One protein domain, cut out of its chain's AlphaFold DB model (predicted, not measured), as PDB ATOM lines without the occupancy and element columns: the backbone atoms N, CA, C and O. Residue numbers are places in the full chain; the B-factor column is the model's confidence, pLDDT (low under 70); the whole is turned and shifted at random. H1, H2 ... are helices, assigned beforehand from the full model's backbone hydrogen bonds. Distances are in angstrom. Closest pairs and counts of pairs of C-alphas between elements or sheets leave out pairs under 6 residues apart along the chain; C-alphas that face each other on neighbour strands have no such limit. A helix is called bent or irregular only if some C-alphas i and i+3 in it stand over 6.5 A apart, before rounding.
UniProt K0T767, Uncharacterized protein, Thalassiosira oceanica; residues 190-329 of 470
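What this domain is: This is residues 190 to 329 of the 470 residues of an uncharacterized protein of Thalassiosira oceanica (UniProt K0T767). Two helical lobes stand end to end and make a rod: in one, H3 packs at a steep tilt on H1 and H2; in the other, H5, H6 and H7 fold back and forth, with H8 alongside H6 and the short H9 packed on H8. H4 sits between the lobes, and residues 213 to 218 stick out from the first. The printed part has 140 residues with nine named helices, H1 to H9 in order, and no named strand: all helix. It is only just compact, close to loose, with a radius of gyration of the C-alphas of 17.3 A and spans of 58 by 27 by 21 A.

How they stand to each other: Start with H1, residues 190 to 199, and H2, residues 201 to 216, which only just touch, with 3 pairs of C-alphas within 8 A, and only at the corner; Leu 197 and Leu 204 have the closest C-alphas, 5.3 A apart. Next, H3, residues 227 to 237, touches H1 at a steep tilt of 51 degrees, opposite ways, closest at the C-alphas of Val 194 and Ala 227, 5.7 A. H3 also touches residues 204 to 211 of H2, closest at the C-alphas of Ser 208 and Ala 230, 6.1 A. Look then at H4, residues 242 to 253: it only just touches H6, residues 275 to 286, with 3 pairs of C-alphas within 8 A and only at their ends, closest at the C-alphas of Ala 243 and Met 286, 5.5 A. H5, residues 259 to 270, forms a helical hairpin with H6, the hub, at 37 degrees, only just steep; the closest C-alphas, of Phe 263 and Val 285, are 6.3 A apart. H6 and H7, residues 288 to 300, form another at a shallow tilt of 28 degrees, closest at the C-alphas of Leu 283 and Leu 291, 5.6 A. With H8, residues 306 to 318, they make an up-and-down bundle, each helix running against the one before. H9, residues 323 to 328, touches H8, closest at the C-alphas of Phe 311 and Pro 323, 7.0 A. Every O i to N i+4 pair is within hydrogen-bond range in H1, H2, H3, H5, H6 and H8, against 6 of 8 in H4, 5 of 9 in H7 and 0 of 2 in H9, where 2 of 3 O i to N i+3 pairs are.

Where its parts are: Find C-alpha 190 at (141.930, 151.500, 105.792), where H1 begins. H2, the longest, runs 22.6 A to C-alpha 216 at (163.634, 157.989, 97.667). H7 covers 19.3 A and is irregular, with C-alphas 289 and 292 7.4 A apart; H8 covers 18.5 A. H9 ends at C-alpha 328, (115.906, 149.630, 88.945).

The domain as a whole: The two C-alphas farthest apart, of Gly 221 and Ala 304, are 57.9 A apart. The printed part has no cut and no long link. Look for pLDDT under 70 at residues 216 to 223 and 272; the mean of the printed part is 89.1.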
ATOM      1  N   PRO A 190     140.817 152.452 105.770       94.25
ATOM      2  CA  PRO A 190     141.930 151.500 105.792       94.25
ATOM      3  C   PRO A 190     141.532 150.096 105.346       94.25
ATOM      4  O   PRO A 190     142.088 149.583 104.378       94.25
ATOM      5  N   SER A 191     140.516 149.505 105.980       94.44
ATOM      6  CA  SER A 191     140.084 148.146 105.647       94.44
ATOM      7  C   SER A 191     139.581 148.037 104.206       94.44
ATOM      8  O   SER A 191     139.965 147.110 103.498       94.44
ATOM      9  N   VAL A 192     138.795 149.017 103.744       95.62
ATOM     10  CA  VAL A 192     138.279 149.037 102.363       95.62
ATOM     11  C   VAL A 192     139.414 149.172 101.341       95.62
ATOM     12  O   VAL A 192     139.380 148.535 100.290       95.62
ATOM     13  N   LEU A 193     140.430 149.991 101.626       94.75
ATOM     14  CA  LEU A 193     141.561 150.179 100.719       94.75
ATOM     15  C   LEU A 193     142.449 148.936 100.652       94.75
ATOM     16  O   LEU A 193     142.857 148.555  99.559       94.75
ATOM     17  N   VAL A 194     142.709 148.284 101.786       93.81
ATOM     18  CA  VAL A 194     143.468 147.027 101.829       93.81
ATOM     19  C   VAL A 194     142.759 145.941 101.019       93.81
ATOM     20  O   VAL A 194     143.377 145.314 100.162       93.81
ATOM     21  N   GLU A 195     141.452 145.758 101.220       94.81
ATOM     22  CA  GLU A 195     140.657 144.793 100.453       94.81
ATOM     23  C   GLU A 195     140.672 145.102  98.947       94.81
ATOM     24  O   GLU A 195     140.844 144.207  98.112       94.81
ATOM     25  N   TYR A 196     140.561 146.382  98.588       95.94
ATOM     26  CA  TYR A 196     140.632 146.833  97.203       95.94
ATOM     27  C   TYR A 196     141.992 146.547  96.555       95.94
ATOM     28  O   TYR A 196     142.027 146.061  95.423       95.94
ATOM     29  N   LEU A 197     143.098 146.815  97.253       94.00
ATOM     30  CA  LEU A 197     144.452 146.557  96.753       94.00
ATOM     31  C   LEU A 197     144.733 145.056  96.631       94.00
ATOM     32  O   LEU A 197     145.298 144.630  95.625       94.00
ATOM     33  N   HIS A 198     144.273 144.242  97.586       93.81
ATOM     34  CA  HIS A 198     144.344 142.782  97.480       93.81
ATOM     35  C   HIS A 198     143.564 142.248  96.277       93.81
ATOM     36  O   HIS A 198     144.039 141.362  95.569       93.81
ATOM     37  N   SER A 199     142.383 142.811  96.014       93.94
ATOM     38  CA  SER A 199     141.545 142.418  94.877       93.94
ATOM     39  C   SER A 199     142.094 142.903  93.528       93.94
ATOM     40  O   SER A 199     141.697 142.388  92.485       93.94
ATOM     41  N   ASN A 200     143.003 143.886  93.527       93.56
ATOM     42  CA  ASN A 200     143.562 144.512  92.328       93.56
ATOM     43  C   ASN A 200     145.104 144.577  92.402       93.56
ATOM     44  O   ASN A 200     145.665 145.663  92.584       93.56
ATOM     45  N   PRO A 201     145.818 143.450  92.208       91.69
ATOM     46  CA  PRO A 201     147.273 143.390  92.378       91.69
ATOM     47  C   PRO A 201     148.035 144.334  91.435       91.69
ATOM     48  O   PRO A 201     149.047 144.907  91.819       91.69
ATOM     49  N   THR A 202     147.515 144.584  90.231       92.50
ATOM     50  CA  THR A 202     148.106 145.542  89.280       92.50
ATOM     51  C   THR A 202     148.070 146.983  89.792       92.50
ATOM     52  O   THR A 202     148.990 147.757  89.530       92.50
ATOM     53  N   VAL A 203     147.025 147.351  90.541       93.06
ATOM     54  CA  VAL A 203     146.910 148.667  91.184       93.06
ATOM     55  C   VAL A 203     147.907 148.770  92.331       93.06
ATOM     56  O   VAL A 203     148.585 149.788  92.454       93.06
ATOM     57  N   LEU A 204     148.028 147.707  93.130       93.00
ATOM     58  CA  LEU A 204     148.999 147.635  94.217       93.00
ATOM     59  C   LEU A 204     150.432 147.786  93.702       93.00
ATOM     60  O   LEU A 204     151.172 148.608  94.236       93.00
ATOM     61  N   GLU A 205     150.820 147.056  92.656       90.88
ATOM     62  CA  GLU A 205     152.153 147.167  92.053       90.88
ATOM     63  C   GLU A 205     152.427 148.591  91.543       90.88
ATOM     64  O   GLU A 205     153.447 149.192  91.888       90.88
ATOM     65  N   ALA A 206     151.487 149.168  90.786       92.25
ATOM     66  CA  ALA A 206     151.640 150.496  90.199       92.25
ATOM     67  C   ALA A 206     151.710 151.618  91.249       92.25
ATOM     68  O   ALA A 206     152.523 152.538  91.125       92.25
ATOM     69  N   GLU A 207     150.867 151.573  92.285       93.06
ATOM     70  CA  GLU A 207     150.907 152.570  93.358       93.06
ATOM     71  C   GLU A 207     152.100 152.348  94.294       93.06
ATOM     72  O   GLU A 207     152.701 153.325  94.729       93.06
ATOM     73  N   SER A 208     152.519 151.102  94.539       89.88
ATOM     74  CA  SER A 208     153.741 150.819  95.307       89.88
ATOM     75  C   SER A 208     154.967 151.422  94.633       89.88
ATOM     76  O   SER A 208     155.765 152.085  95.292       89.88
ATOM     77  N   GLN A 209     155.086 151.256  93.314       89.06
ATOM     78  CA  GLN A 209     156.180 151.843  92.550       89.06
ATOM     79  C   GLN A 209     156.173 153.378  92.641       89.06
ATOM     80  O   GLN A 209     157.206 153.978  92.924       89.06
ATOM     81  N   ARG A 210     155.002 154.013  92.503       89.12
ATOM     82  CA  ARG A 210     154.855 155.473  92.655       89.12
ATOM     83  C   ARG A 210     155.221 155.969  94.051       89.12
ATOM     84  O   ARG A 210     155.869 156.999  94.190       89.12
ATOM     85  N   LEU A 211     154.788 155.261  95.093       88.75
ATOM     86  CA  LEU A 211     155.091 155.630  96.475       88.75
ATOM     87  C   LEU A 211     156.592 155.572  96.764       88.75
ATOM     88  O   LEU A 211     157.090 156.414  97.506       88.75
ATOM     89  N   VAL A 212     157.290 154.595  96.183       85.75
ATOM     90  CA  VAL A 212     158.745 154.463  96.283       85.75
ATOM     91  C   VAL A 212     159.443 155.603  95.534       85.75
ATOM     92  O   VAL A 212     160.302 156.262  96.112       85.75
ATOM     93  N   GLU A 213     159.032 155.890  94.294       84.62
ATOM     94  CA  GLU A 213     159.591 156.984  93.483       84.62
ATOM     95  C   GLU A 213     159.452 158.360  94.164       84.62
ATOM     96  O   GLU A 213     160.391 159.157  94.130       84.62
ATOM     97  N   ASP A 214     158.322 158.616  94.832       83.50
ATOM     98  CA  ASP A 214     158.063 159.870  95.552       83.50
ATOM     99  C   ASP A 214     158.958 160.068  96.796       83.50
ATOM    100  O   ASP A 214     159.197 161.208  97.195       83.50
ATOM    101  N   GLU A 215     159.403 158.990  97.455       79.12
ATOM    102  CA  GLU A 215     160.123 159.063  98.738       79.12
ATOM    103  C   GLU A 215     161.643 159.044  98.593       79.12
ATOM    104  O   GLU A 215     162.330 159.764  99.318       79.12
ATOM    105  N   SER A 216     162.187 158.212  97.703       67.19
ATOM    106  CA  SER A 216     163.634 157.989  97.667       67.19
ATOM    107  C   SER A 216     164.372 158.838  96.643       67.19
ATOM    108  O   SER A 216     165.582 158.985  96.785       67.19
ATOM    109  N   GLY A 217     163.727 159.361  95.591       62.25
ATOM    110  CA  GLY A 217     164.421 159.994  94.449       62.25
ATOM    111  C   GLY A 217     165.401 159.068  93.694       62.25
ATOM    112  O   GLY A 217     165.804 159.359  92.570       62.25
ATOM    113  N   GLU A 218     165.748 157.926  94.286       55.75
ATOM    114  CA  GLU A 218     166.520 156.818  93.761       55.75
ATOM    115  C   GLU A 218     165.596 155.616  93.566       55.75
ATOM    116  O   GLU A 218     164.808 155.258  94.444       55.75
ATOM    117  N   SER A 219     165.720 154.979  92.403       54.62
ATOM    118  CA  SER A 219     165.073 153.710  92.076       54.62
ATOM    119  C   SER A 219     165.502 152.635  93.081       54.62
ATOM    120  O   SER A 219     166.588 152.059  92.978       54.62
ATOM    121  N   LEU A 220     164.668 152.372  94.090       52.91
ATOM    122  CA  LEU A 220     164.871 151.249  94.996       52.91
ATOM    123  C   LEU A 220     164.546 149.962  94.237       52.91
ATOM    124  O   LEU A 220     163.403 149.700  93.867       52.91
ATOM    125  N   GLY A 221     165.580 149.154  94.011       51.84
ATOM    126  CA  GLY A 221     165.481 147.866  93.338       51.84
ATOM    127  C   GLY A 221     164.429 146.949  93.970       51.84
ATOM    128  O   GLY A 221     164.656 146.355  95.020       51.84
ATOM    129  N   GLY A 222     163.290 146.817  93.288       60.19
ATOM    130  CA  GLY A 222     162.417 145.640  93.298       60.19
ATOM    131  C   GLY A 222     161.663 145.292  94.585       60.19
ATOM    132  O   GLY A 222     161.041 144.235  94.619       60.19
ATOM    133  N   LYS A 223     161.685 146.115  95.641       65.38
ATOM    134  CA  LYS A 223     160.882 145.839  96.844       65.38
ATOM    135  C   LYS A 223     159.449 146.331  96.637       65.38
ATOM    136  O   LYS A 223     159.195 147.526  96.764       65.38
ATOM    137  N   SER A 224     158.523 145.425  96.312       74.69
ATOM    138  CA  SER A 224     157.095 145.755  96.340       74.69
ATOM    139  C   SER A 224     156.657 145.974  97.787       74.69
ATOM    140  O   SER A 224     157.052 145.220  98.678       74.69
ATOM    141  N   LEU A 225     155.851 147.007  98.019       83.81
ATOM    142  CA  LEU A 225     155.184 147.192  99.302       83.81
ATOM    143  C   LEU A 225     154.061 146.155  99.422       83.81
ATOM    144  O   LEU A 225     153.427 145.787  98.432       83.81
ATOM    145  N   ASP A 226     153.835 145.670 100.634       91.44
ATOM    146  CA  ASP A 226     152.631 144.931 100.985       91.44
ATOM    147  C   ASP A 226     151.406 145.863 100.976       91.44
ATOM    148  O   ASP A 226     151.521 147.088 101.081       91.44
ATOM    149  N   ALA A 227     150.214 145.281 100.815       88.94
ATOM    150  CA  ALA A 227     148.980 146.047 100.637       88.94
ATOM    151  C   ALA A 227     148.650 146.939 101.840       88.94
ATOM    152  O   ALA A 227     148.150 148.045 101.651       88.94
ATOM    153  N   GLU A 228     148.956 146.478 103.054       91.69
ATOM    154  CA  GLU A 228     148.730 147.215 104.301       91.69
ATOM    155  C   GLU A 228     149.605 148.473 104.351       91.69
ATOM    156  O   GLU A 228     149.084 149.587 104.438       91.69
ATOM    157  N   THR A 229     150.918 148.331 104.150       91.69
ATOM    158  CA  THR A 229     151.833 149.483 104.116       91.69
ATOM    159  C   THR A 229     151.521 150.443 102.966       91.69
ATOM    160  O   THR A 229     151.600 151.665 103.129       91.69
ATOM    161  N   ALA A 230     151.165 149.925 101.786       90.94
ATOM    162  CA  ALA A 230     150.768 150.761 100.655       90.94
ATOM    163  C   ALA A 230     149.480 151.548 100.961       90.94
ATOM    164  O   ALA A 230     149.415 152.749 100.677       90.94
ATOM    165  N   ALA A 231     148.484 150.906 101.579       93.06
ATOM    166  CA  ALA A 231     147.236 151.546 101.984       93.06
ATOM    167  C   ALA A 231     147.479 152.670 103.000       93.06
ATOM    168  O   ALA A 231     147.003 153.789 102.791       93.06
ATOM    169  N   ASP A 232     148.274 152.415 104.041       92.62
ATOM    170  CA  ASP A 232     148.602 153.411 105.065       92.62
ATOM    171  C   ASP A 232     149.283 154.646 104.465       92.62
ATOM    172  O   ASP A 232     148.915 155.786 104.766       92.62
ATOM    173  N   ARG A 233     150.237 154.441 103.548       93.19
ATOM    174  CA  ARG A 233     150.937 155.534 102.856       93.19
ATOM    175  C   ARG A 233     150.006 156.344 101.955       93.19
ATOM    176  O   ARG A 233     150.080 157.576 101.942       93.19
ATOM    177  N   LEU A 234     149.124 155.681 101.206       93.19
ATOM    178  CA  LEU A 234     148.144 156.362 100.355       93.19
ATOM    179  C   LEU A 234     147.148 157.177 101.188       93.19
ATOM    180  O   LEU A 234     146.865 158.330 100.851       93.19
ATOM    181  N   LEU A 235     146.654 156.621 102.295       92.81
ATOM    182  CA  LEU A 235     145.731 157.315 103.193       92.81
ATOM    183  C   LEU A 235     146.403 158.479 103.920       92.81
ATOM    184  O   LEU A 235     145.805 159.549 104.024       92.81
ATOM    185  N   ALA A 236     147.665 158.332 104.330       92.56
ATOM    186  CA  ALA A 236     148.437 159.426 104.911       92.56
ATOM    187  C   ALA A 236     148.546 160.625 103.949       92.56
ATOM    188  O   ALA A 236     148.348 161.769 104.366       92.56
ATOM    189  N   LYS A 237     148.770 160.375 102.648       92.94
ATOM    190  CA  LYS A 237     148.772 161.417 101.599       92.94
ATOM    191  C   LYS A 237     147.381 162.027 101.355       92.94
ATOM    192  O   LYS A 237     147.279 163.177 100.924       92.94
ATOM    193  N   ALA A 238     146.311 161.285 101.638       92.06
ATOM    194  CA  ALA A 238     144.924 161.674 101.381       92.06
ATOM    195  C   ALA A 238     144.141 162.120 102.632       92.06
ATOM    196  O   ALA A 238     142.913 162.184 102.576       92.06
ATOM    197  N   ARG A 239     144.813 162.464 103.739       90.12
ATOM    198  CA  ARG A 239     144.159 162.814 105.012       90.12
ATOM    199  C   ARG A 239     143.081 163.902 104.857       90.12
ATOM    200  O   ARG A 239     143.335 164.973 104.301       90.12
ATOM    201  N   GLY A 240     141.877 163.627 105.357       86.69
ATOM    202  CA  GLY A 240     140.671 164.457 105.234       86.69
ATOM    203  C   GLY A 240     139.978 164.403 103.864       86.69
ATOM    204  O   GLY A 240     138.974 165.087 103.653       86.69
ATOM    205  N   ARG A 241     140.521 163.641 102.911       92.00
ATOM    206  CA  ARG A 241     140.015 163.441 101.541       92.00
ATOM    207  C   ARG A 241     140.066 161.965 101.140       92.00
ATOM    208  O   ARG A 241     140.172 161.641  99.959       92.00
ATOM    209  N   GLU A 242     139.962 161.075 102.115       94.69
ATOM    210  CA  GLU A 242     140.109 159.631 101.958       94.69
ATOM    211  C   GLU A 242     139.074 159.078 100.973       94.69
ATOM    212  O   GLU A 242     139.429 158.338 100.064       94.69
ATOM    213  N   ALA A 243     137.814 159.520 101.051       94.19
ATOM    214  CA  ALA A 243     136.773 159.094 100.110       94.19
ATOM    215  C   ALA A 243     137.114 159.420  98.640       94.19
ATOM    216  O   ALA A 243     136.842 158.631  97.736       94.19
ATOM    217  N   LEU A 244     137.762 160.566  98.392       94.38
ATOM    218  CA  LEU A 244     138.144 160.996  97.043       94.38
ATOM    219  C   LEU A 244     139.295 160.168  96.469       94.38
ATOM    220  O   LEU A 244     139.381 160.028  95.247       94.38
ATOM    221  N   LEU A 245     140.162 159.617  97.324       96.12
ATOM    222  CA  LEU A 245     141.259 158.749  96.901       96.12
ATOM    223  C   LEU A 245     140.730 157.569  96.080       96.12
ATOM    224  O   LEU A 245     141.274 157.281  95.017       96.12
ATOM    225  N   PHE A 246     139.631 156.946  96.508       96.81
ATOM    226  CA  PHE A 246     139.043 155.807  95.801       96.81
ATOM    227  C   PHE A 246     138.546 156.175  94.403       96.81
ATOM    228  O   PHE A 246     138.792 155.439  93.449       96.81
ATOM    229  N   SER A 247     137.927 157.347  94.238       95.88
ATOM    230  CA  SER A 247     137.540 157.844  92.912       95.88
ATOM    231  C   SER A 247     138.751 158.125  92.020       95.88
ATOM    232  O   SER A 247     138.698 157.872  90.817       95.88
ATOM    233  N   ILE A 248     139.852 158.626  92.595       95.12
ATOM    234  CA  ILE A 248     141.103 158.873  91.865       95.12
ATOM    235  C   ILE A 248     141.735 157.551  91.420       95.12
ATOM    236  O   ILE A 248     142.132 157.441  90.260       95.12
ATOM    237  N   LEU A 249     141.803 156.552  92.303       95.62
ATOM    238  CA  LEU A 249     142.339 155.226  91.988       95.62
ATOM    239  C   LEU A 249     141.496 154.533  90.910       95.62
ATOM    240  O   LEU A 249     142.044 154.100  89.897       95.62
ATOM    241  N   ALA A 250     140.169 154.543  91.060       95.62
ATOM    242  CA  ALA A 250     139.235 154.014  90.068       95.62
ATOM    243  C   ALA A 250     139.405 154.686  88.696       95.62
ATOM    244  O   ALA A 250     139.476 154.021  87.662       95.62
ATOM    245  N   ALA A 251     139.527 156.017  88.664       95.25
ATOM    246  CA  ALA A 251     139.732 156.757  87.423       95.25
ATOM    247  C   ALA A 251     141.099 156.479  86.779       95.25
ATOM    248  O   ALA A 251     141.168 156.353  85.556       95.25
ATOM    249  N   ARG A 252     142.165 156.397  87.583       95.38
ATOM    250  CA  ARG A 252     143.543 156.189  87.117       95.38
ATOM    251  C   ARG A 252     143.747 154.791  86.544       95.38
ATOM    252  O   ARG A 252     144.405 154.655  85.518       95.38
ATOM    253  N   HIS A 253     143.171 153.784  87.193       95.00
ATOM    254  CA  HIS A 253     143.391 152.375  86.861       95.00
ATOM    255  C   HIS A 253     142.239 151.738  86.081       95.00
ATOM    256  O   HIS A 253     142.316 150.572  85.711       95.00
ATOM    257  N   GLY A 254     141.173 152.491  85.799       94.00
ATOM    258  CA  GLY A 254     140.028 151.999  85.032       94.00
ATOM    259  C   GLY A 254     139.209 150.930  85.760       94.00
ATOM    260  O   GLY A 254     138.567 150.111  85.109       94.00
ATOM    261  N   THR A 255     139.233 150.934  87.090       94.88
ATOM    262  CA  THR A 255     138.518 149.987  87.955       94.88
ATOM    263  C   THR A 255     137.240 150.613  88.527       94.88
ATOM    264  O   THR A 255     136.986 151.810  88.359       94.88
ATOM    265  N   SER A 256     136.394 149.802  89.169       93.81
ATOM    266  CA  SER A 256     135.243 150.295  89.937       93.81
ATOM    267  C   SER A 256     135.692 150.962  91.236       93.81
ATOM    268  O   SER A 256     136.765 150.664  91.765       93.81
ATOM    269  N   ASN A 257     134.866 151.862  91.769       96.44
ATOM    270  CA  ASN A 257     135.156 152.509  93.039       96.44
ATOM    271  C   ASN A 257     134.959 151.501  94.183       96.44
ATOM    272  O   ASN A 257     133.894 150.906  94.316       96.44
ATOM    273  N   ALA A 258     135.976 151.304  95.025       95.62
ATOM    274  CA  ALA A 258     135.899 150.345  96.132       95.62
ATOM    275  C   ALA A 258     134.752 150.647  97.111       95.62
ATOM    276  O   ALA A 258     134.202 149.735  97.723       95.62
ATOM    277  N   LEU A 259     134.371 151.923  97.226       96.44
ATOM    278  CA  LEU A 259     133.279 152.376  98.084       96.44
ATOM    279  C   LEU A 259     131.888 152.000  97.556       96.44
ATOM    280  O   LEU A 259     130.911 152.181  98.280       96.44
ATOM    281  N   ASP A 260     131.776 151.481  96.328       95.62
ATOM    282  CA  ASP A 260     130.498 151.036  95.764       95.62
ATOM    283  C   ASP A 260     129.880 149.913  96.610       95.62
ATOM    284  O   ASP A 260     128.682 149.946  96.879       95.62
ATOM    285  N   SER A 261     130.696 148.978  97.108       92.81
ATOM    286  CA  SER A 261     130.250 147.876  97.978       92.81
ATOM    287  C   SER A 261     129.647 148.393  99.291       92.81
ATOM    288  O   SER A 261     128.514 148.061  99.638       92.81
ATOM    289  N   VAL A 262     130.372 149.289  99.968       93.81
ATOM    290  CA  VAL A 262     129.952 149.950 101.211       93.81
ATOM    291  C   VAL A 262     128.677 150.759 100.990       93.81
ATOM    292  O   VAL A 262     127.779 150.769 101.833       93.81
ATOM    293  N   PHE A 263     128.581 151.459  99.859       93.81
ATOM    294  CA  PHE A 263     127.396 152.232  99.519       93.81
ATOM    295  C   PHE A 263     126.179 151.332  99.269       93.81
ATOM    296  O   PHE A 263     125.111 151.596  99.821       93.81
ATOM    297  N   GLU A 264     126.325 150.269  98.476       92.06
ATOM    298  CA  GLU A 264     125.242 149.330  98.172       92.06
ATOM    299  C   GLU A 264     124.736 148.603  99.427       92.06
ATOM    300  O   GLU A 264     123.526 148.428  99.579       92.06
ATOM    301  N   GLU A 265     125.627 148.221 100.344       89.62
ATOM    302  CA  GLU A 265     125.261 147.625 101.635       89.62
ATOM    303  C   GLU A 265     124.407 148.589 102.469       89.62
ATOM    304  O   GLU A 265     123.283 148.258 102.848       89.62
ATOM    305  N   ARG A 266     124.868 149.831 102.651       89.75
ATOM    306  CA  ARG A 266     124.106 150.845 103.398       89.75
ATOM    307  C   ARG A 266     122.787 151.205 102.724       89.75
ATOM    308  O   ARG A 266     121.807 151.527 103.394       89.75
ATOM    309  N   LEU A 267     122.741 151.171 101.393       88.38
ATOM    310  CA  LEU A 267     121.522 151.450 100.639       88.38
ATOM    311  C   LEU A 267     120.454 150.374 100.880       88.38
ATOM    312  O   LEU A 267     119.267 150.708 100.934       88.38
ATOM    313  N   LYS A 268     120.861 149.108 101.062       85.31
ATOM    314  CA  LYS A 268     119.957 148.002 101.425       85.31
ATOM    315  C   LYS A 268     119.371 148.179 102.824       85.31
ATOM    316  O   LYS A 268     118.183 147.919 102.998       85.31
ATOM    317  N   GLU A 269     120.177 148.639 103.780       80.69
ATOM    318  CA  GLU A 269     119.753 148.875 105.166       80.69
ATOM    319  C   GLU A 269     118.811 150.082 105.286       80.69
ATOM    320  O   GLU A 269     117.739 149.986 105.877       80.69
ATOM    321  N   ALA A 270     119.178 151.222 104.691       74.19
ATOM    322  CA  ALA A 270     118.472 152.482 104.918       74.19
ATOM    323  C   ALA A 270     117.159 152.628 104.124       74.19
ATOM    324  O   ALA A 270     116.327 153.455 104.501       74.19
ATOM    325  N   ARG A 271     116.998 151.896 103.005       71.81
ATOM    326  CA  ARG A 271     115.877 151.999 102.036       71.81
ATOM    327  C   ARG A 271     115.271 153.419 101.937       71.81
ATOM    328  O   ARG A 271     114.074 153.594 102.193       71.81
ATOM    329  N   PRO A 272     116.062 154.461 101.607       69.81
ATOM    330  CA  PRO A 272     115.550 155.825 101.600       69.81
ATOM    331  C   PRO A 272     114.448 155.965 100.544       69.81
ATOM    332  O   PRO A 272     114.695 155.782  99.358       69.81
ATOM    333  N   LYS A 273     113.223 156.287 100.973       75.62
ATOM    334  CA  LYS A 273     112.076 156.498 100.067       75.62
ATOM    335  C   LYS A 273     112.156 157.840  99.325       75.62
ATOM    336  O   LYS A 273     111.411 158.067  98.377       75.62
ATOM    337  N   ASP A 274     113.032 158.741  99.766       84.94
ATOM    338  CA  ASP A 274     113.182 160.095  99.250       84.94
ATOM    339  C   ASP A 274     114.537 160.322  98.560       84.94
ATOM    340  O   ASP A 274     115.584 159.808  98.964       84.94
ATOM    341  N   SER A 275     114.531 161.164  97.524       89.38
ATOM    342  CA  SER A 275     115.732 161.534  96.767       89.38
ATOM    343  C   SER A 275     116.772 162.257  97.628       89.38
ATOM    344  O   SER A 275     117.977 162.073  97.445       89.38
ATOM    345  N   LEU A 276     116.328 163.041  98.618       90.00
ATOM    346  CA  LEU A 276     117.212 163.725  99.559       90.00
ATOM    347  C   LEU A 276     117.913 162.743 100.505       90.00
ATOM    348  O   LEU A 276     119.116 162.889 100.720       90.00
ATOM    349  N   GLY A 277     117.193 161.771 101.067       89.19
ATOM    350  CA  GLY A 277     117.771 160.673 101.838       89.19
ATOM    351  C   GLY A 277     118.810 159.925 101.014       89.19
ATOM    352  O   GLY A 277     119.972 159.854 101.401       89.19
ATOM    353  N   CYS A 278     118.451 159.504  99.803       90.81
ATOM    354  CA  CYS A 278     119.373 158.818  98.901       90.81
ATOM    355  C   CYS A 278     120.647 159.638  98.607       90.81
ATOM    356  O   CYS A 278     121.766 159.134  98.718       90.81
ATOM    357  N   LEU A 279     120.503 160.943  98.342       93.38
ATOM    358  CA  LEU A 279     121.636 161.849  98.135       93.38
ATOM    359  C   LEU A 279     122.502 162.008  99.390       93.38
ATOM    360  O   LEU A 279     123.726 162.055  99.286       93.38
ATOM    361  N   ARG A 280     121.891 162.099 100.575       92.88
ATOM    362  CA  ARG A 280     122.625 162.162 101.846       92.88
ATOM    363  C   ARG A 280     123.431 160.890 102.074       92.88
ATOM    364  O   ARG A 280     124.594 161.001 102.446       92.88
ATOM    365  N   LEU A 281     122.861 159.717 101.796       92.19
ATOM    366  CA  LEU A 281     123.585 158.448 101.900       92.19
ATOM    367  C   LEU A 281     124.775 158.425 100.953       92.19
ATOM    368  O   LEU A 281     125.904 158.175 101.368       92.19
ATOM    369  N   TYR A 282     124.523 158.770  99.696       94.31
ATOM    370  CA  TYR A 282     125.537 158.780  98.660       94.31
ATOM    371  C   TYR A 282     126.702 159.712  99.014       94.31
ATOM    372  O   TYR A 282     127.865 159.314  98.970       94.31
ATOM    373  N   LEU A 283     126.404 160.943  99.443       94.12
ATOM    374  CA  LEU A 283     127.425 161.902  99.865       94.12
ATOM    375  C   LEU A 283     128.115 161.486 101.167       94.12
ATOM    376  O   LEU A 283     129.301 161.753 101.305       94.12
ATOM    377  N   SER A 284     127.434 160.808 102.095       93.25
ATOM    378  CA  SER A 284     128.062 160.329 103.337       93.25
ATOM    379  C   SER A 284     129.183 159.317 103.091       93.25
ATOM    380  O   SER A 284     130.126 159.268 103.872       93.25
ATOM    381  N   VAL A 285     129.104 158.552 101.997       94.56
ATOM    382  CA  VAL A 285     130.120 157.559 101.620       94.56
ATOM    383  C   VAL A 285     131.140 158.162 100.656       94.56
ATOM    384  O   VAL A 285     132.341 158.079 100.887       94.56
ATOM    385  N   MET A 286     130.671 158.804  99.583       94.88
ATOM    386  CA  MET A 286     131.530 159.220  98.467       94.88
ATOM    387  C   MET A 286     132.156 160.604  98.662       94.88
ATOM    388  O   MET A 286     133.198 160.901  98.077       94.88
ATOM    389  N   HIS A 287     131.524 161.488  99.441       93.75
ATOM    390  CA  HIS A 287     132.038 162.840  99.668       93.75
ATOM    391  C   HIS A 287     131.540 163.467 100.988       93.75
ATOM    392  O   HIS A 287     130.803 164.464 100.957       93.75
ATOM    393  N   PRO A 288     131.976 162.963 102.162       90.06
ATOM    394  CA  PRO A 288     131.415 163.349 103.463       90.06
ATOM    395  C   PRO A 288     131.418 164.863 103.723       90.06
ATOM    396  O   PRO A 288     130.473 165.410 104.289       90.06
ATOM    397  N   ALA A 289     132.439 165.576 103.232       88.06
ATOM    398  CA  ALA A 289     132.554 167.029 103.379       88.06
ATOM    399  C   ALA A 289     131.396 167.830 102.742       88.06
ATOM    400  O   ALA A 289     131.135 168.955 103.160       88.06
ATOM    401  N   PHE A 290     130.677 167.264 101.763       89.19
ATOM    402  CA  PHE A 290     129.566 167.924 101.058       89.19
ATOM    403  C   PHE A 290     128.188 167.516 101.595       89.19
ATOM    404  O   PHE A 290     127.158 167.934 101.061       89.19
ATOM    405  N   LEU A 291     128.133 166.732 102.675       87.94
ATOM    406  CA  LEU A 291     126.875 166.265 103.260       87.94
ATOM    407  C   LEU A 291     125.952 167.428 103.672       87.94
ATOM    408  O   LEU A 291     124.732 167.362 103.498       87.94
ATOM    409  N   SER A 292     126.528 168.524 104.174       85.25
ATOM    410  CA  SER A 292     125.796 169.737 104.567       85.25
ATOM    411  C   SER A 292     125.113 170.434 103.380       85.25
ATOM    412  O   SER A 292     124.060 171.056 103.545       85.25
ATOM    413  N   GLU A 293     125.654 170.274 102.171       90.75
ATOM    414  CA  GLU A 293     125.156 170.894 100.944       90.75
ATOM    415  C   GLU A 293     124.066 170.081 100.240       90.75
ATOM    416  O   GLU A 293     123.403 170.618  99.347       90.75
ATOM    417  N   ALA A 294     123.812 168.834 100.653       91.00
ATOM    418  CA  ALA A 294     122.870 167.914 100.003       91.00
ATOM    419  C   ALA A 294     121.495 168.552  99.729       91.00
ATOM    420  O   ALA A 294     120.955 168.468  98.626       91.00
ATOM    421  N   ARG A 295     120.950 169.288 100.711       88.69
ATOM    422  CA  ARG A 295     119.665 169.999 100.568       88.69
ATOM    423  C   ARG A 295     119.705 171.098  99.506       88.69
ATOM    424  O   ARG A 295     118.707 171.344  98.836       88.69
ATOM    425  N   SER A 296     120.834 171.787  99.371       92.75
ATOM    426  CA  SER A 296     120.997 172.826  98.355       92.75
ATOM    427  C   SER A 296     121.134 172.215  96.958       92.75
ATOM    428  O   SER A 296     120.528 172.723  96.016       92.75
ATOM    429  N   LEU A 297     121.854 171.094  96.840       93.38
ATOM    430  CA  LEU A 297     122.068 170.376  95.584       93.38
ATOM    431  C   LEU A 297     120.765 169.796  95.037       93.38
ATOM    432  O   LEU A 297     120.447 170.048  93.875       93.38
ATOM    433  N   ILE A 298     119.979 169.115  95.881       92.50
ATOM    434  CA  ILE A 298     118.684 168.556  95.470       92.50
ATOM    435  C   ILE A 298     117.710 169.674  95.068       92.50
ATOM    436  O   ILE A 298     117.024 169.578  94.059       92.50
ATOM    437  N   LYS A 299     117.696 170.797  95.805       93.38
ATOM    438  CA  LYS A 299     116.807 171.930  95.511       93.38
ATOM    439  C   LYS A 299     117.136 172.585  94.168       93.38
ATOM    440  O   LYS A 299     116.215 172.987  93.466       93.38
ATOM    441  N   LYS A 300     118.424 172.690  93.819       94.06
ATOM    442  CA  LYS A 300     118.881 173.215  92.518       94.06
ATOM    443  C   LYS A 300     118.450 172.331  91.344       94.06
ATOM    444  O   LYS A 300     118.255 172.854  90.257       94.06
ATOM    445  N   HIS A 301     118.283 171.032  91.577       93.06
ATOM    446  CA  HIS A 301     117.950 170.039  90.554       93.06
ATOM    447  C   HIS A 301     116.510 169.514  90.684       93.06
ATOM    448  O   HIS A 301     116.183 168.444  90.180       93.06
ATOM    449  N   LYS A 302     115.628 170.260  91.361       88.62
ATOM    450  CA  LYS A 302     114.233 169.861  91.555       88.62
ATOM    451  C   LYS A 302     113.440 170.058  90.257       88.62
ATOM    452  O   LYS A 302     113.324 171.181  89.777       88.62
ATOM    453  N   GLY A 303     112.855 168.987  89.723       85.00
ATOM    454  CA  GLY A 303     112.045 169.010  88.500       85.00
ATOM    455  C   GLY A 303     111.988 167.642  87.819       85.00
ATOM    456  O   GLY A 303     112.657 166.708  88.260       85.00
ATOM    457  N   ALA A 304     111.202 167.517  86.745       77.38
ATOM    458  CA  ALA A 304     111.113 166.281  85.966       77.38
ATOM    459  C   ALA A 304     112.483 165.944  85.342       77.38
ATOM    460  O   ALA A 304     112.927 166.626  84.424       77.38
ATOM    461  N   GLY A 305     113.168 164.932  85.885       86.31
ATOM    462  CA  GLY A 305     114.467 164.434  85.403       86.31
ATOM    463  C   GLY A 305     115.718 165.111  85.980       86.31
ATOM    464  O   GLY A 305     116.813 164.577  85.832       86.31
ATOM    465  N   GLY A 306     115.589 166.236  86.694       92.69
ATOM    466  CA  GLY A 306     116.755 166.953  87.236       92.69
ATOM    467  C   GLY A 306     117.514 166.156  88.305       92.69
ATOM    468  O   GLY A 306     118.744 166.187  88.358       92.69
ATOM    469  N   GLU A 307     116.792 165.393  89.128       92.69
ATOM    470  CA  GLU A 307     117.401 164.518  90.135       92.69
ATOM    471  C   GLU A 307     118.175 163.365  89.484       92.69
ATOM    472  O   GLU A 307     119.294 163.074  89.901       92.69
ATOM    473  N   GLU A 308     117.632 162.754  88.424       93.44
ATOM    474  CA  GLU A 308     118.320 161.686  87.686       93.44
ATOM    475  C   GLU A 308     119.634 162.190  87.077       93.44
ATOM    476  O   GLU A 308     120.672 161.544  87.236       93.44
ATOM    477  N   GLU A 309     119.619 163.384  86.477       95.62
ATOM    478  CA  GLU A 309     120.818 164.026  85.930       95.62
ATOM    479  C   GLU A 309     121.857 164.339  87.024       95.62
ATOM    480  O   GLU A 309     123.059 164.151  86.821       95.62
ATOM    481  N   LEU A 310     121.414 164.791  88.205       95.94
ATOM    482  CA  LEU A 310     122.295 165.035  89.351       95.94
ATOM    483  C   LEU A 310     123.009 163.748  89.775       95.94
ATOM    484  O   LEU A 310     124.236 163.743  89.910       95.94
ATOM    485  N   PHE A 311     122.264 162.662  89.973       95.75
ATOM    486  CA  PHE A 311     122.844 161.385  90.377       95.75
ATOM    487  C   PHE A 311     123.749 160.796  89.296       95.75
ATOM    488  O   PHE A 311     124.807 160.265  89.624       95.75
ATOM    489  N   GLU A 312     123.414 160.957  88.014       95.94
ATOM    490  CA  GLU A 312     124.285 160.526  86.919       95.94
ATOM    491  C   GLU A 312     125.603 161.316  86.890       95.94
ATOM    492  O   GLU A 312     126.682 160.729  86.756       95.94
ATOM    493  N   LYS A 313     125.549 162.641  87.081       96.31
ATOM    494  CA  LYS A 313     126.749 163.486  87.176       96.31
ATOM    495  C   LYS A 313     127.628 163.086  88.356       96.31
ATOM    496  O   LYS A 313     128.847 163.016  88.199       96.31
ATOM    497  N   LEU A 314     127.035 162.821  89.521       96.12
ATOM    498  CA  LEU A 314     127.774 162.390  90.711       96.12
ATOM    499  C   LEU A 314     128.387 160.996  90.520       96.12
ATOM    500  O   LEU A 314     129.574 160.826  90.791       96.12
ATOM    501  N   ALA A 315     127.629 160.034  89.990       96.00
ATOM    502  CA  ALA A 315     128.116 158.692  89.663       96.00
ATOM    503  C   ALA A 315     129.312 158.748  88.704       96.00
ATOM    504  O   ALA A 315     130.370 158.176  88.967       96.00
ATOM    505  N   ARG A 316     129.198 159.547  87.637       95.88
ATOM    506  CA  ARG A 316     130.281 159.753  86.669       95.88
ATOM    507  C   ARG A 316     131.504 160.419  87.300       95.88
ATOM    508  O   ARG A 316     132.623 159.983  87.044       95.88
ATOM    509  N   LYS A 317     131.300 161.452  88.127       95.25
ATOM    510  CA  LYS A 317     132.381 162.187  88.805       95.25
ATOM    511  C   LYS A 317     133.172 161.291  89.757       95.25
ATOM    512  O   LYS A 317     134.394 161.388  89.791       95.25
ATOM    513  N   PHE A 318     132.488 160.435  90.510       95.81
ATOM    514  CA  PHE A 318     133.116 159.570  91.512       95.81
ATOM    515  C   PHE A 318     133.471 158.175  90.995       95.81
ATOM    516  O   PHE A 318     133.965 157.367  91.781       95.81
ATOM    517  N   ARG A 319     133.245 157.888  89.700       95.06
ATOM    518  CA  ARG A 319     133.403 156.539  89.117       95.06
ATOM    519  C   ARG A 319     132.630 155.474  89.912       95.06
ATOM    520  O   ARG A 319     133.092 154.351  90.049       95.06
ATOM    521  N   ALA A 320     131.475 155.861  90.436       95.25
ATOM    522  CA  ALA A 320     130.689 155.082  91.377       95.25
ATOM    523  C   ALA A 320     129.333 154.693  90.781       95.25
ATOM    524  O   ALA A 320     128.910 155.213  89.740       95.25
ATOM    525  N   VAL A 321     128.640 153.774  91.445       94.31
ATOM    526  CA  VAL A 321     127.324 153.304  91.008       94.31
ATOM    527  C   VAL A 321     126.274 154.414  91.151       94.31
ATOM    528  O   VAL A 321     126.208 155.112  92.159       94.31
ATOM    529  N   ASN A 322     125.413 154.580  90.139       94.38
ATOM    530  CA  ASN A 322     124.284 155.506  90.237       94.38
ATOM    531  C   ASN A 322     123.226 154.924  91.190       94.38
ATOM    532  O   ASN A 322     122.666 153.866  90.901       94.38
ATOM    533  N   PRO A 323     122.886 155.610  92.290       90.00
ATOM    534  CA  PRO A 323     121.985 155.055  93.290       90.00
ATOM    535  C   PRO A 323     120.575 154.771  92.759       90.00
ATOM    536  O   PRO A 323     119.938 153.812  93.184       90.00
ATOM    537  N   LEU A 324     120.103 155.539  91.772       89.31
ATOM    538  CA  LEU A 324     118.791 155.316  91.164       89.31
ATOM    539  C   LEU A 324     118.765 154.095  90.239       89.31
ATOM    540  O   LEU A 324     117.695 153.544  89.985       89.31
ATOM    541  N   THR A 325     119.916 153.664  89.713       88.69
ATOM    542  CA  THR A 325     119.975 152.461  88.874       88.69
ATOM    543  C   THR A 325     120.049 151.191  89.708       88.69
ATOM    544  O   THR A 325     119.555 150.166  89.248       88.69
ATOM    545  N   VAL A 326     120.580 151.253  90.938       85.38
ATOM    546  CA  VAL A 326     120.611 150.108  91.867       85.38
ATOM    547  C   VAL A 326     119.200 149.598  92.148       85.38
ATOM    548  O   VAL A 326     118.957 148.399  92.054       85.38
ATOM    549  N   TRP A 327     118.246 150.497  92.396       76.94
ATOM    550  CA  TRP A 327     116.847 150.126  92.637       76.94
ATOM    551  C   TRP A 327     116.112 149.622  91.398       76.94
ATOM    552  O   TRP A 327     115.186 148.828  91.513       76.94
ATOM    553  N   LYS A 328     116.522 150.062  90.205       77.62
ATOM    554  CA  LYS A 328     115.906 149.630  88.945       77.62
ATOM    555  C   LYS A 328     116.409 148.251  88.485       77.62
ATOM    556  O   LYS A 328     115.866 147.730  87.514       77.62
ATOM    557  N   ARG A 329     117.430 147.651  89.123       74.88
ATOM    558  CA  ARG A 329     117.934 146.320  88.731       74.88
ATOM    559  C   ARG A 329     116.964 145.214  89.182       74.88
ATOM    560  O   ARG A 329     116.824 144.996  90.387       74.88
TER     561      ARG A 329